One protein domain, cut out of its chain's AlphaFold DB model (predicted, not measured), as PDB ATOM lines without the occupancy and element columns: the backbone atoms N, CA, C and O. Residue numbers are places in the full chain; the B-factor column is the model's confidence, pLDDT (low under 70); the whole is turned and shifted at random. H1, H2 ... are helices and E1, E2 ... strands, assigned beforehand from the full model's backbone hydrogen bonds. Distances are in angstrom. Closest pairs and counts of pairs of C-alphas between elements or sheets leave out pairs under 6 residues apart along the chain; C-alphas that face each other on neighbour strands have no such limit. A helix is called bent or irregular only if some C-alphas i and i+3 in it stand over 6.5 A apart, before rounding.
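AT A GLANCE: This is residues 3 to 88 of the 229 residues of an uncharacterized protein of Mycobacteriaceae bacterium (UniProt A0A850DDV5). One strongly twisted sheet of five short strands has the short helix H1 over its inner strand E5, and a second short helix, H2, lies side by side with H1 and grazes the sheet. The long loop of residues 57 to 71 makes one end of the longest axis, and the stretch after H2, with Glu 86, makes the other. The printed part has 86 residues, with two named helices and five named strands in the order E1 E2 H1 E3 E4 E5 H2; the mixed sheet runs E1 E2 E5 E4 E3. The class is mixed, helices and strands, with 40 residues, under half, in named elements. The whole is compact, with a radius of gyration of the C-alphas of 13.6 A, and elongated, with spans of 48 by 28 by 23 A.

IN THESE COORDINATES: E1 is residues 3 to 6, 9.6 A long, and begins at C-alpha 3 at (16.353, 82.178, 103.769). E2 is residues 9 to 14, 16.0 A. H1 is residues 17 to 23, 10.2 A. E3 is residues 29 to 34, 14.6 A; E4 is residues 41 to 45, 13.5 A; E5 is residues 51 to 56, 16.8 A. H2 is residues 72 to 77, 10.1 A, and ends at C-alpha 77 at (31.461, 96.849, 115.802); it is irregular, with C-alphas 73 and 76 7.6 A apart.

HOW THE PARTS SIT: E1, an edge strand, forms an antiparallel hairpin with E2, with N 4 and O 11 at 2.9 A. E2 is parallel to E5 at 21 degrees, with N 12 and O 53 at 2.8 A. E5 is antiparallel to E4, with N 54 and O 41 at 2.8 A, and E4 to the edge strand E3, with N 30 and O 44 at 2.8 A. E3 E4 E5 form a meander, each strand the antiparallel neighbour of the one before. E2, H1 and E3 form a split strand-helix-strand unit, two strands running the same way with E5 and E4 between them, and its crossover is right-handed. H1 is on the sheet at a height of 9.3 A, over E5, along the strands at 14 degrees on the local plane; its line rises 39 degrees, only just short of standing up from the sheet. The closest C-alphas of H1 and E5 are those of Pro 17 and Pro 56, 6.1 A apart. H2 only grazes the sheet. H1 and H2 touch at a shallow tilt of 26 degrees, the same way; their closest C-alphas, those of Gln 22 and Phe 74, are 6.9 A apart. Of the O i to N i+4 pairs, 2 of 3 in H1 and 0 of 2 in H2 are within hydrogen-bond range; in H2, 2 of 3 O i to N i+3 pairs are.

THE WHOLE: The C-alphas farthest apart, those of Ser 63 and Glu 86, are 48.1 A apart. The printed part has no cut. The link from E5 to H2, 15 residues, is long. The mean pLDDT of the printed part is 77.1; residues 5 to 8 and 58 to 77 are under 70.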
ATOM      1  N   PHE A   3      15.196  81.814 104.591       75.31
ATOM      2  CA  PHE A   3      16.353  82.178 103.769       75.31
ATOM      3  C   PHE A   3      15.948  82.251 102.297       75.31
ATOM      4  O   PHE A   3      15.202  81.393 101.822       75.31
ATOM      5  N   SER A   4      16.458  83.243 101.571       73.69
ATOM      6  CA  SER A   4      16.373  83.314 100.112       73.69
ATOM      7  C   SER A   4      17.792  83.391  99.544       73.69
ATOM      8  O   SER A   4      18.442  84.431  99.677       73.69
ATOM      9  N   PRO A   5      18.311  82.287  98.976       62.81
ATOM     10  CA  PRO A   5      19.628  82.286  98.364       62.81
ATOM     11  C   PRO A   5      19.532  82.822  96.932       62.81
ATOM     12  O   PRO A   5      19.008  82.148  96.045       62.81
ATOM     13  N   GLN A   6      20.048  84.026  96.695       68.44
ATOM     14  CA  GLN A   6      20.542  84.411  95.374       68.44
ATOM     15  C   GLN A   6      22.072  84.312  95.396       68.44
ATOM     16  O   GLN A   6      22.689  84.445  96.452       68.44
ATOM     17  N   PHE A   7      22.677  84.023  94.243       56.16
ATOM     18  CA  PHE A   7      24.093  83.645  94.122       56.16
ATOM     19  C   PHE A   7      25.071  84.672  94.723       56.16
ATOM     20  O   PHE A   7      26.092  84.294  95.284       56.16
ATOM     21  N   ASP A   8      24.736  85.956  94.660       68.75
ATOM     22  CA  ASP A   8      25.531  87.081  95.158       68.75
ATOM     23  C   ASP A   8      24.802  87.892  96.246       68.75
ATOM     24  O   ASP A   8      25.273  88.958  96.657       68.75
ATOM     25  N   ASP A   9      23.637  87.411  96.686       79.81
ATOM     26  CA  ASP A   9      22.712  88.149  97.537       79.81
ATOM     27  C   ASP A   9      21.913  87.199  98.435       79.81
ATOM     28  O   ASP A   9      20.852  86.667  98.088       79.81
ATOM     29  N   PHE A  10      22.466  86.941  99.614       83.62
ATOM     30  CA  PHE A  10      21.854  86.058 100.590       83.62
ATOM     31  C   PHE A  10      20.890  86.840 101.477       83.62
ATOM     32  O   PHE A  10      21.307  87.673 102.276       83.62
ATOM     33  N   THR A  11      19.591  86.581 101.366       86.12
ATOM     34  CA  THR A  11      18.592  87.273 102.188       86.12
ATOM     35  C   THR A  11      18.133  86.404 103.358       86.12
ATOM     36  O   THR A  11      17.691  85.269 103.173       86.12
ATOM     37  N   ILE A  12      18.194  86.966 104.565       84.25
ATOM     38  CA  ILE A  12      17.775  86.371 105.834       84.25
ATOM     39  C   ILE A  12      16.556  87.134 106.353       84.25
ATOM     40  O   ILE A  12      16.610  88.336 106.611       84.25
ATOM     41  N   LEU A  13      15.456  86.411 106.536       84.69
ATOM     42  CA  LEU A  13      14.214  86.902 107.121       84.69
ATOM     43  C   LEU A  13      14.093  86.339 108.542       84.69
ATOM     44  O   LEU A  13      13.997  85.117 108.727       84.69
ATOM     45  N   SER A  14      14.102  87.200 109.557       80.38
ATOM     46  CA  SER A  14      14.025  86.773 110.961       80.38
ATOM     47  C   SER A  14      13.224  87.742 111.815       80.38
ATOM     48  O   SER A  14      13.218  88.938 111.581       80.38
ATOM     49  N   ASP A  15      12.577  87.216 112.842       76.88
ATOM     50  CA  ASP A  15      11.963  87.949 113.949       76.88
ATOM     51  C   ASP A  15      12.984  88.543 114.940       76.88
ATOM     52  O   ASP A  15      12.626  89.370 115.775       76.88
ATOM     53  N   MET A  16      14.255  88.141 114.844       76.69
ATOM     54  CA  MET A  16      15.365  88.585 115.691       76.69
ATOM     55  C   MET A  16      16.640  88.841 114.858       76.69
ATOM     56  O   MET A  16      17.679  88.228 115.124       76.69
ATOM     57  N   PRO A  17      16.605  89.725 113.840       75.00
ATOM     58  CA  PRO A  17      17.746  89.937 112.948       75.00
ATOM     59  C   PRO A  17      19.006  90.386 113.707       75.00
ATOM     60  O   PRO A  17      20.097  89.905 113.409       75.00
ATOM     61  N   ASP A  18      18.855  91.208 114.747       73.56
ATOM     62  CA  ASP A  18      19.970  91.755 115.537       73.56
ATOM     63  C   ASP A  18      20.798  90.671 116.233       73.56
ATOM     64  O   ASP A  18      22.026  90.735 116.254       73.56
ATOM     65  N   HIS A  19      20.136  89.635 116.757       73.44
ATOM     66  CA  HIS A  19      20.812  88.506 117.397       73.44
ATOM     67  C   HIS A  19      21.622  87.680 116.398       73.44
ATOM     68  O   HIS A  19      22.682  87.161 116.736       73.44
ATOM     69  N   ILE A  20      21.138  87.567 115.158       75.69
ATOM     70  CA  ILE A  20      21.880  86.872 114.106       75.69
ATOM     71  C   ILE A  20      23.095  87.701 113.722       75.69
ATOM     72  O   ILE A  20      24.192  87.159 113.657       75.69
ATOM     73  N   ILE A  21      22.927  89.008 113.525       76.62
ATOM     74  CA  ILE A  21      24.014  89.910 113.131       76.62
ATOM     75  C   ILE A  21      25.167  89.857 114.143       76.62
ATOM     76  O   ILE A  21      26.317  89.753 113.728       76.62
ATOM     77  N   GLN A  22      24.880  89.810 115.451       71.38
ATOM     78  CA  GLN A  22      25.905  89.646 116.499       71.38
ATOM     79  C   GLN A  22      26.764  88.384 116.331       71.38
ATOM     80  O   GLN A  22      27.934  88.371 116.716       71.38
ATOM     81  N   SER A  23      26.175  87.318 115.790       71.31
ATOM     82  CA  SER A  23      26.849  86.034 115.577       71.31
ATOM     83  C   SER A  23      27.682  85.995 114.292       71.31
ATOM     84  O   SER A  23      28.559  85.143 114.152       71.31
ATOM     85  N   VAL A  24      27.455  86.926 113.358       72.38
ATOM     86  CA  VAL A  24      28.178  86.983 112.085       72.38
ATOM     87  C   VAL A  24      29.447  87.822 112.246       72.38
ATOM     88  O   VAL A  24      29.463  89.022 111.989       72.38
ATOM     89  N   ARG A  25      30.538  87.168 112.656       73.81
ATOM     90  CA  ARG A  25      31.894  87.739 112.650       73.81
ATOM     91  C   ARG A  25      32.736  87.038 111.589       73.81
ATOM     92  O   ARG A  25      33.247  85.949 111.820       73.81
ATOM     93  N   MET A  26      32.839  87.654 110.415       82.00
ATOM     94  CA  MET A  26      33.650  87.165 109.299       82.00
ATOM     95  C   MET A  26      34.632  88.269 108.878       82.00
ATOM     96  O   MET A  26      34.182  89.409 108.715       82.00
ATOM     97  N   PRO A  27      35.933  87.965 108.698       87.62
ATOM     98  CA  PRO A  27      36.902  88.927 108.179       87.62
ATOM     99  C   PRO A  27      36.406  89.581 106.888       87.62
ATOM    100  O   PRO A  27      35.833  88.908 106.035       87.62
ATOM    101  N   GLY A  28      36.577  90.895 106.749       88.81
ATOM    102  CA  GLY A  28      36.178  91.617 105.540       88.81
ATOM    103  C   GLY A  28      34.677  91.895 105.405       88.81
ATOM    104  O   GLY A  28      34.268  92.489 104.411       88.81
ATOM    105  N   LEU A  29      33.826  91.507 106.361       89.81
ATOM    106  CA  LEU A  29      32.401  91.849 106.326       89.81
ATOM    107  C   LEU A  29      32.179  93.312 106.738       89.81
ATOM    108  O   LEU A  29      32.714  93.771 107.747       89.81
ATOM    109  N   ARG A  30      31.390  94.050 105.951       89.62
ATOM    110  CA  ARG A  30      31.153  95.489 106.119       89.62
ATOM    111  C   ARG A  30      29.687  95.825 106.144       89.62
ATOM    112  O   ARG A  30      28.911  95.255 105.383       89.62
ATOM    113  N   ARG A  31      29.318  96.817 106.949       89.31
ATOM    114  CA  ARG A  31      27.999  97.442 106.855       89.31
ATOM    115  C   ARG A  31      28.005  98.445 105.710       89.31
ATOM    116  O   ARG A  31      28.670  99.471 105.811       89.31
ATOM    117  N   THR A  32      27.226  98.181 104.664       88.75
ATOM    118  CA  THR A  32      27.176  99.061 103.487       88.75
ATOM    119  C   THR A  32      25.906  99.890 103.405       88.75
ATOM    120  O   THR A  32      25.968 101.025 102.943       88.75
ATOM    121  N   SER A  33      24.763  99.383 103.877       87.88
ATOM    122  CA  SER A  33      23.522 100.165 103.891       87.88
ATOM    123  C   SER A  33      22.537  99.692 104.956       87.88
ATOM    124  O   SER A  33      22.498  98.515 105.308       87.88
ATOM    125  N   VAL A  34      21.712 100.618 105.435       86.56
ATOM    126  CA  VAL A  34      20.562 100.371 106.315       86.56
ATOM    127  C   VAL A  34      19.369 101.090 105.694       86.56
ATOM    128  O   VAL A  34      19.540 102.192 105.177       86.56
ATOM    129  N   GLY A  35      18.191 100.471 105.705       84.81
ATOM    130  CA  GLY A  35      16.971 101.126 105.237       84.81
ATOM    131  C   GLY A  35      16.643 102.369 106.065       84.81
ATOM    132  O   GLY A  35      16.924 102.404 107.263       84.81
ATOM    133  N   ASP A  36      16.021 103.380 105.452       82.25
ATOM    134  CA  ASP A  36      15.713 104.661 106.114       82.25
ATOM    135  C   ASP A  36      14.896 104.481 107.405       82.25
ATOM    136  O   ASP A  36      15.063 105.218 108.377       82.25
ATOM    137  N   ASN A  37      14.047 103.450 107.437       80.69
ATOM    138  CA  ASN A  37      13.215 103.096 108.585       80.69
ATOM    139  C   ASN A  37      13.801 101.959 109.437       80.69
ATOM    140  O   ASN A  37      13.102 101.429 110.301       80.69
ATOM    141  N   GLN A  38      15.062 101.579 109.199       80.75
ATOM    142  CA  GLN A  38      15.725 100.416 109.803       80.75
ATOM    143  C   GLN A  38      14.971  99.102 109.546       80.75
ATOM    144  O   GLN A  38      15.018  98.170 110.343       80.75
ATOM    145  N   ASP A  39      14.266  99.030 108.422       83.81
ATOM    146  CA  ASP A  39      13.473  97.889 107.969       83.81
ATOM    147  C   ASP A  39      14.310  96.843 107.220       83.81
ATOM    148  O   ASP A  39      13.812  95.769 106.898       83.81
ATOM    149  N   TRP A  40      15.588  97.126 106.958       86.75
ATOM    150  CA  TRP A  40      16.558  96.159 106.459       86.75
ATOM    151  C   TRP A  40      18.000  96.608 106.705       86.75
ATOM    152  O   TRP A  40      18.288  97.794 106.887       86.75
ATOM    153  N   LEU A  41      18.918  95.646 106.669       87.69
ATOM    154  CA  LEU A  41      20.366  95.845 106.745       87.69
ATOM    155  C   LEU A  41      21.040  95.097 105.599       87.69
ATOM    156  O   LEU A  41      20.722  93.936 105.354       87.69
ATOM    157  N   LEU A  42      21.997  95.741 104.939       90.50
ATOM    158  CA  LEU A  42      22.871  95.132 103.946       90.50
ATOM    159  C   LEU A  42      24.305  95.117 104.469       90.50
ATOM    160  O   LEU A  42      24.876  96.164 104.794       90.50
ATOM    161  N   LEU A  43      24.887  93.921 104.494       91.25
ATOM    162  CA  LEU A  43      26.314  93.728 104.680       91.25
ATOM    163  C   LEU A  43      26.955  93.267 103.370       91.25
ATOM    164  O   LEU A  43      26.332  92.577 102.557       91.25
ATOM    165  N   THR A  44      28.209  93.642 103.166       92.00
ATOM    166  CA  THR A  44      28.999  93.272 101.991       92.00
ATOM    167  C   THR A  44      30.346  92.737 102.435       92.00
ATOM    168  O   THR A  44      31.009  93.340 103.271       92.00
ATOM    169  N   HIS A  45      30.749  91.599 101.888       91.44
ATOM    170  CA  HIS A  45      32.075  91.042 102.104       91.44
ATOM    171  C   HIS A  45      33.053  91.710 101.136       91.44
ATOM    172  O   HIS A  45      32.985  91.475  99.932       91.44
ATOM    173  N   ALA A  46      33.931  92.574 101.644       91.94
ATOM    174  CA  ALA A  46      34.826  93.403 100.843       91.94
ATOM    175  C   ALA A  46      35.687  92.616  99.830       91.94
ATOM    176  O   ALA A  46      35.744  93.052  98.682       91.94
ATOM    177  N   PRO A  47      36.276  91.448 100.170       89.62
ATOM    178  CA  PRO A  47      37.089  90.681  99.223       89.62
ATOM    179  C   PRO A  47      36.316  90.155  98.008       89.62
ATOM    180  O   PRO A  47      36.856  90.118  96.907       89.62
ATOM    181  N   THR A  48      35.063  89.725  98.194       86.00
ATOM    182  CA  THR A  48      34.294  89.034  97.137       86.00
ATOM    183  C   THR A  48      33.153  89.865  96.559       86.00
ATOM    184  O   THR A  48      32.567  89.483  95.550       86.00
ATOM    185  N   GLY A  49      32.777  90.966  97.208       89.81
ATOM    186  CA  GLY A  49      31.576  91.737  96.887       89.81
ATOM    187  C   GLY A  49      30.261  91.028  97.233       89.81
ATOM    188  O   GLY A  49      29.194  91.581  96.969       89.81
ATOM    189  N   ALA A  50      30.310  89.831  97.830       88.25
ATOM    190  CA  ALA A  50      29.117  89.074  98.198       88.25
ATOM    191  C   ALA A  50      28.272  89.844  99.218       88.25
ATOM    192  O   ALA A  50      28.801  90.505 100.116       88.25
ATOM    193  N   ARG A  51      26.947  89.748  99.089       91.38
ATOM    194  CA  ARG A  51      25.999  90.510  99.902       91.38
ATOM    195  C   ARG A  51      25.174  89.598 100.790       91.38
ATOM    196  O   ARG A  51      24.731  88.536 100.361       91.38
ATOM    197  N   VAL A  52      24.915  90.054 102.012       89.19
ATOM    198  CA  VAL A  52      23.903  89.467 102.892       89.19
ATOM    199  C   VAL A  52      22.942  90.550 103.358       89.19
ATOM    200  O   VAL A  52      23.361  91.594 103.861       89.19
ATOM    201  N   ARG A  53      21.643  90.311 103.173       89.88
ATOM    202  CA  ARG A  53      20.576  91.196 103.631       89.88
ATOM    203  C   ARG A  53      19.812  90.585 104.779       89.88
ATOM    204  O   ARG A  53      19.443  89.418 104.732       89.88
ATOM    205  N   PHE A  54      19.501  91.407 105.765       87.00
ATOM    206  CA  PHE A  54      18.619  91.056 106.863       87.00
ATOM    207  C   PHE A  54      17.347  91.875 106.744       87.00
ATOM    208  O   PHE A  54      17.418  93.098 106.635       87.00
ATOM    209  N   PHE A  55      16.203  91.202 106.805       85.06
ATOM    210  CA  PHE A  55      14.910  91.849 106.984       85.06
ATOM    211  C   PHE A  55      14.249  91.307 108.254       85.06
ATOM    212  O   PHE A  55      14.279  90.090 108.497       85.06
ATOM    213  N   PRO A  56      13.615  92.180 109.048       78.88
ATOM    214  CA  PRO A  56      12.725  91.743 110.095       78.88
ATOM    215  C   PRO A  56      11.513  91.046 109.459       78.88
ATOM    216  O   PRO A  56      10.980  91.481 108.437       78.88
ATOM    217  N   TRP A  57      11.079  89.937 110.047       75.62
ATOM    218  CA  TRP A  57       9.967  89.143 109.538       75.62
ATOM    219  C   TRP A  57       9.089  88.640 110.683       75.62
ATOM    220  O   TRP A  57       9.558  87.949 111.586       75.62
ATOM    221  N   GLU A  58       7.787  88.918 110.616       67.00
ATOM    222  CA  GLU A  58       6.806  88.418 111.583       67.00
ATOM    223  C   GLU A  58       6.444  86.955 111.284       67.00
ATOM    224  O   GLU A  58       5.751  86.653 110.314       67.00
ATOM    225  N   GLN A  59       6.879  86.018 112.135       59.91
ATOM    226  CA  GLN A  59       6.288  84.666 112.195       59.91
ATOM    227  C   GLN A  59       5.310  84.493 113.370       59.91
ATOM    228  O   GLN A  59       4.695  83.433 113.492       59.91
ATOM    229  N   HIS A  60       5.123  85.505 114.226       51.84
ATOM    230  CA  HIS A  60       4.371  85.359 115.474       51.84
ATOM    231  C   HIS A  60       3.137  86.260 115.595       51.84
ATOM    232  O   HIS A  60       3.043  87.334 115.011       51.84
ATOM    233  N   HIS A  61       2.163  85.730 116.342       44.97
ATOM    234  CA  HIS A  61       0.797  86.204 116.567       44.97
ATOM    235  C   HIS A  61       0.686  87.740 116.740       44.97
ATOM    236  O   HIS A  61       1.507  88.323 117.452       44.97
ATOM    237  N   PRO A  62      -0.358  88.402 116.193       54.34
ATOM    238  CA  PRO A  62      -0.503  89.869 116.158       54.34
ATOM    239  C   PRO A  62      -0.486  90.589 117.522       54.34
ATOM    240  O   PRO A  62      -0.427  91.814 117.566       54.34
ATOM    241  N   SER A  63      -0.515  89.853 118.638       55.97
ATOM    242  CA  SER A  63      -0.376  90.376 120.004       55.97
ATOM    243  C   SER A  63       1.069  90.648 120.445       55.97
ATOM    244  O   SER A  63       1.261  91.249 121.497       55.97
ATOM    245  N   HIS A  64       2.080  90.220 119.679       53.25
ATOM    246  CA  HIS A  64       3.505  90.397 120.001       53.25
ATOM    247  C   HIS A  64       4.235  91.305 119.003       53.25
ATOM    248  O   HIS A  64       5.425  91.123 118.750       53.25
ATOM    249  N   ARG A  65       3.528  92.298 118.450       53.88
ATOM    250  CA  ARG A  65       4.115  93.346 117.605       53.88
ATOM    251  C   ARG A  65       5.119  94.168 118.412       53.88
ATOM    252  O   ARG A  65       4.746  95.105 119.112       53.88
ATOM    253  N   ARG A  66       6.395  93.799 118.343       57.91
ATOM    254  CA  ARG A  66       7.484  94.760 118.544       57.91
ATOM    255  C   ARG A  66       7.633  95.557 117.250       57.91
ATOM    256  O   ARG A  66       7.312  95.037 116.185       57.91
ATOM    257  N   ASP A  67       8.107  96.797 117.343       61.91
ATOM    258  CA  ASP A  67       8.530  97.535 116.151       61.91
ATOM    259  C   ASP A  67       9.558  96.675 115.401       61.91
ATOM    260  O   ASP A  67      10.618  96.357 115.940       61.91
ATOM    261  N   LEU A  68       9.221  96.258 114.180       61.53
ATOM    262  CA  LEU A  68      10.079  95.458 113.307       61.53
ATOM    263  C   LEU A  68      11.214  96.330 112.772       61.53
ATOM    264  O   LEU A  68      11.154  96.835 111.653       61.53
ATOM    265  N   LYS A  69      12.222  96.553 113.603       64.50
ATOM    266  CA  LYS A  69      13.420  97.309 113.253       64.50
ATOM    267  C   LYS A  69      14.639  96.440 113.485       64.50
ATOM    268  O   LYS A  69      14.666  95.640 114.415       64.50
ATOM    269  N   VAL A  70      15.640  96.623 112.639       66.62
ATOM    270  CA  VAL A  70      16.989  96.133 112.895       66.62
ATOM    271  C   VAL A  70      17.640  97.147 113.836       66.62
ATOM    272  O   VAL A  70      17.981  98.258 113.418       66.62
ATOM    273  N   TYR A  71      17.718  96.827 115.128       66.31
ATOM    274  CA  TYR A  71      18.237  97.760 116.116       66.31
ATOM    275  C   TYR A  71      19.758  97.903 115.972       66.31
ATOM    276  O   TYR A  71      20.495  96.916 116.010       66.31
ATOM    277  N   PRO A  72      20.276  99.140 115.913       59.06
ATOM    278  CA  PRO A  72      21.684  99.406 115.636       59.06
ATOM    279  C   PRO A  72      22.643  99.127 116.798       59.06
ATOM    280  O   PRO A  72      23.795  99.548 116.735       59.06
ATOM    281  N   LEU A  73      22.201  98.417 117.843       55.88
ATOM    282  CA  LEU A  73      22.907  98.273 119.122       55.88
ATOM    283  C   LEU A  73      24.322  97.680 118.999       55.88
ATOM    284  O   LEU A  73      25.111  97.831 119.924       55.88
ATOM    285  N   PHE A  74      24.650  97.039 117.873       58.28
ATOM    286  CA  PHE A  74      25.953  96.407 117.621       58.28
ATOM    287  C   PHE A  74      26.518  96.724 116.232       58.28
ATOM    288  O   PHE A  74      27.460  96.079 115.782       58.28
ATOM    289  N   PHE A  75      25.953  97.707 115.522       62.94
ATOM    290  CA  PHE A  75      26.492  98.102 114.218       62.94
ATOM    291  C   PHE A  75      27.820  98.846 114.318       62.94
ATOM    292  O   PHE A  75      28.522  98.931 113.316       62.94
ATOM    293  N   GLU A  76      28.147  99.408 115.482       59.66
ATOM    294  CA  GLU A  76      29.413 100.115 115.700       59.66
ATOM    295  C   GLU A  76      30.621  99.171 115.613       59.66
ATOM    296  O   GLU A  76      31.684  99.589 115.164       59.66
ATOM    297  N   ASP A  77      30.432  97.887 115.936       65.00
ATOM    298  CA  ASP A  77      31.461  96.849 115.802       65.00
ATOM    299  C   ASP A  77      31.721  96.456 114.335       65.00
ATOM    300  O   ASP A  77      32.739  95.833 114.028       65.00
ATOM    301  N   LEU A  78      30.802  96.776 113.416       72.69
ATOM    302  CA  LEU A  78      30.947  96.469 111.996       72.69
ATOM    303  C   LEU A  78      31.549  97.670 111.272       72.69
ATOM    304  O   LEU A  78      30.901  98.704 111.099       72.69
ATOM    305  N   SER A  79      32.779  97.502 110.784       75.81
ATOM    306  CA  SER A  79      33.432  98.525 109.973       75.81
ATOM    307  C   SER A  79      32.583  98.882 108.744       75.81
ATOM    308  O   SER A  79      32.004  98.015 108.080       75.81
ATOM    309  N   ALA A  80      32.513 100.178 108.442       81.12
ATOM    310  CA  ALA A  80      31.965 100.700 107.191       81.12
ATOM    311  C   ALA A  80      33.064 100.976 106.144       81.12
ATOM    312  O   ALA A  80      32.750 101.218 104.981       81.12
ATOM    313  N   ASP A  81      34.340 100.953 106.544       84.81
ATOM    314  CA  ASP A  81      35.476 101.138 105.638       84.81
ATOM    315  C   ASP A  81      35.696  99.861 104.829       84.81
ATOM    316  O   ASP A  81      35.916  98.804 105.403       84.81
ATOM    317  N   MET A  82      35.658  99.946 103.501       84.19
ATOM    318  CA  MET A  82      35.839  98.793 102.614       84.19
ATOM    319  C   MET A  82      37.281  98.267 102.566       84.19
ATOM    320  O   MET A  82      37.513  97.200 101.999       84.19
ATOM    321  N   SER A  83      38.239  98.980 103.154       89.56
ATOM    322  CA  SER A  83      39.624  98.526 103.283       89.56
ATOM    323  C   SER A  83      39.721  97.375 104.286       89.56
ATOM    324  O   SER A  83      39.039  97.375 105.315       89.56
ATOM    325  N   LEU A  84      40.560  96.383 103.993       90.00
ATOM    326  CA  LEU A  84      40.871  95.298 104.926       90.00
ATOM    327  C   LEU A  84      41.921  95.769 105.930       90.00
ATOM    328  O   LEU A  84      42.887  96.435 105.551       90.00
ATOM    329  N   THR A  85      41.748  95.417 107.203       90.69
ATOM    330  CA  THR A  85      42.828  95.550 108.185       90.69
ATOM    331  C   THR A  85      43.900  94.486 107.933       90.69
ATOM    332  O   THR A  85      43.649  93.475 107.275       90.69
ATOM    333  N   GLU A  86      45.105  94.680 108.474       92.56
ATOM    334  CA  GLU A  86      46.171  93.670 108.386       92.56
ATOM    335  C   GLU A  86      45.739  92.333 109.007       92.56
ATOM    336  O   GLU A  86      45.998  91.272 108.450       92.56
ATOM    337  N   GLU A  87      45.022  92.381 110.131       90.19
ATOM    338  CA  GLU A  87      44.500  91.199 110.826       90.19
ATOM    339  C   GLU A  87      43.477  90.443 109.972       90.19
ATOM    340  O   GLU A  87      43.492  89.213 109.919       90.19
ATOM    341  N   GLU A  88      42.604  91.167 109.268       91.56
ATOM    342  CA  GLU A  88      41.649  90.564 108.342       91.56
ATOM    343  C   GLU A  88      42.343  89.962 107.131       91.56
ATOM    344  O   GLU A  88      41.967  88.868 106.716       91.56
TER     345      GLU A  88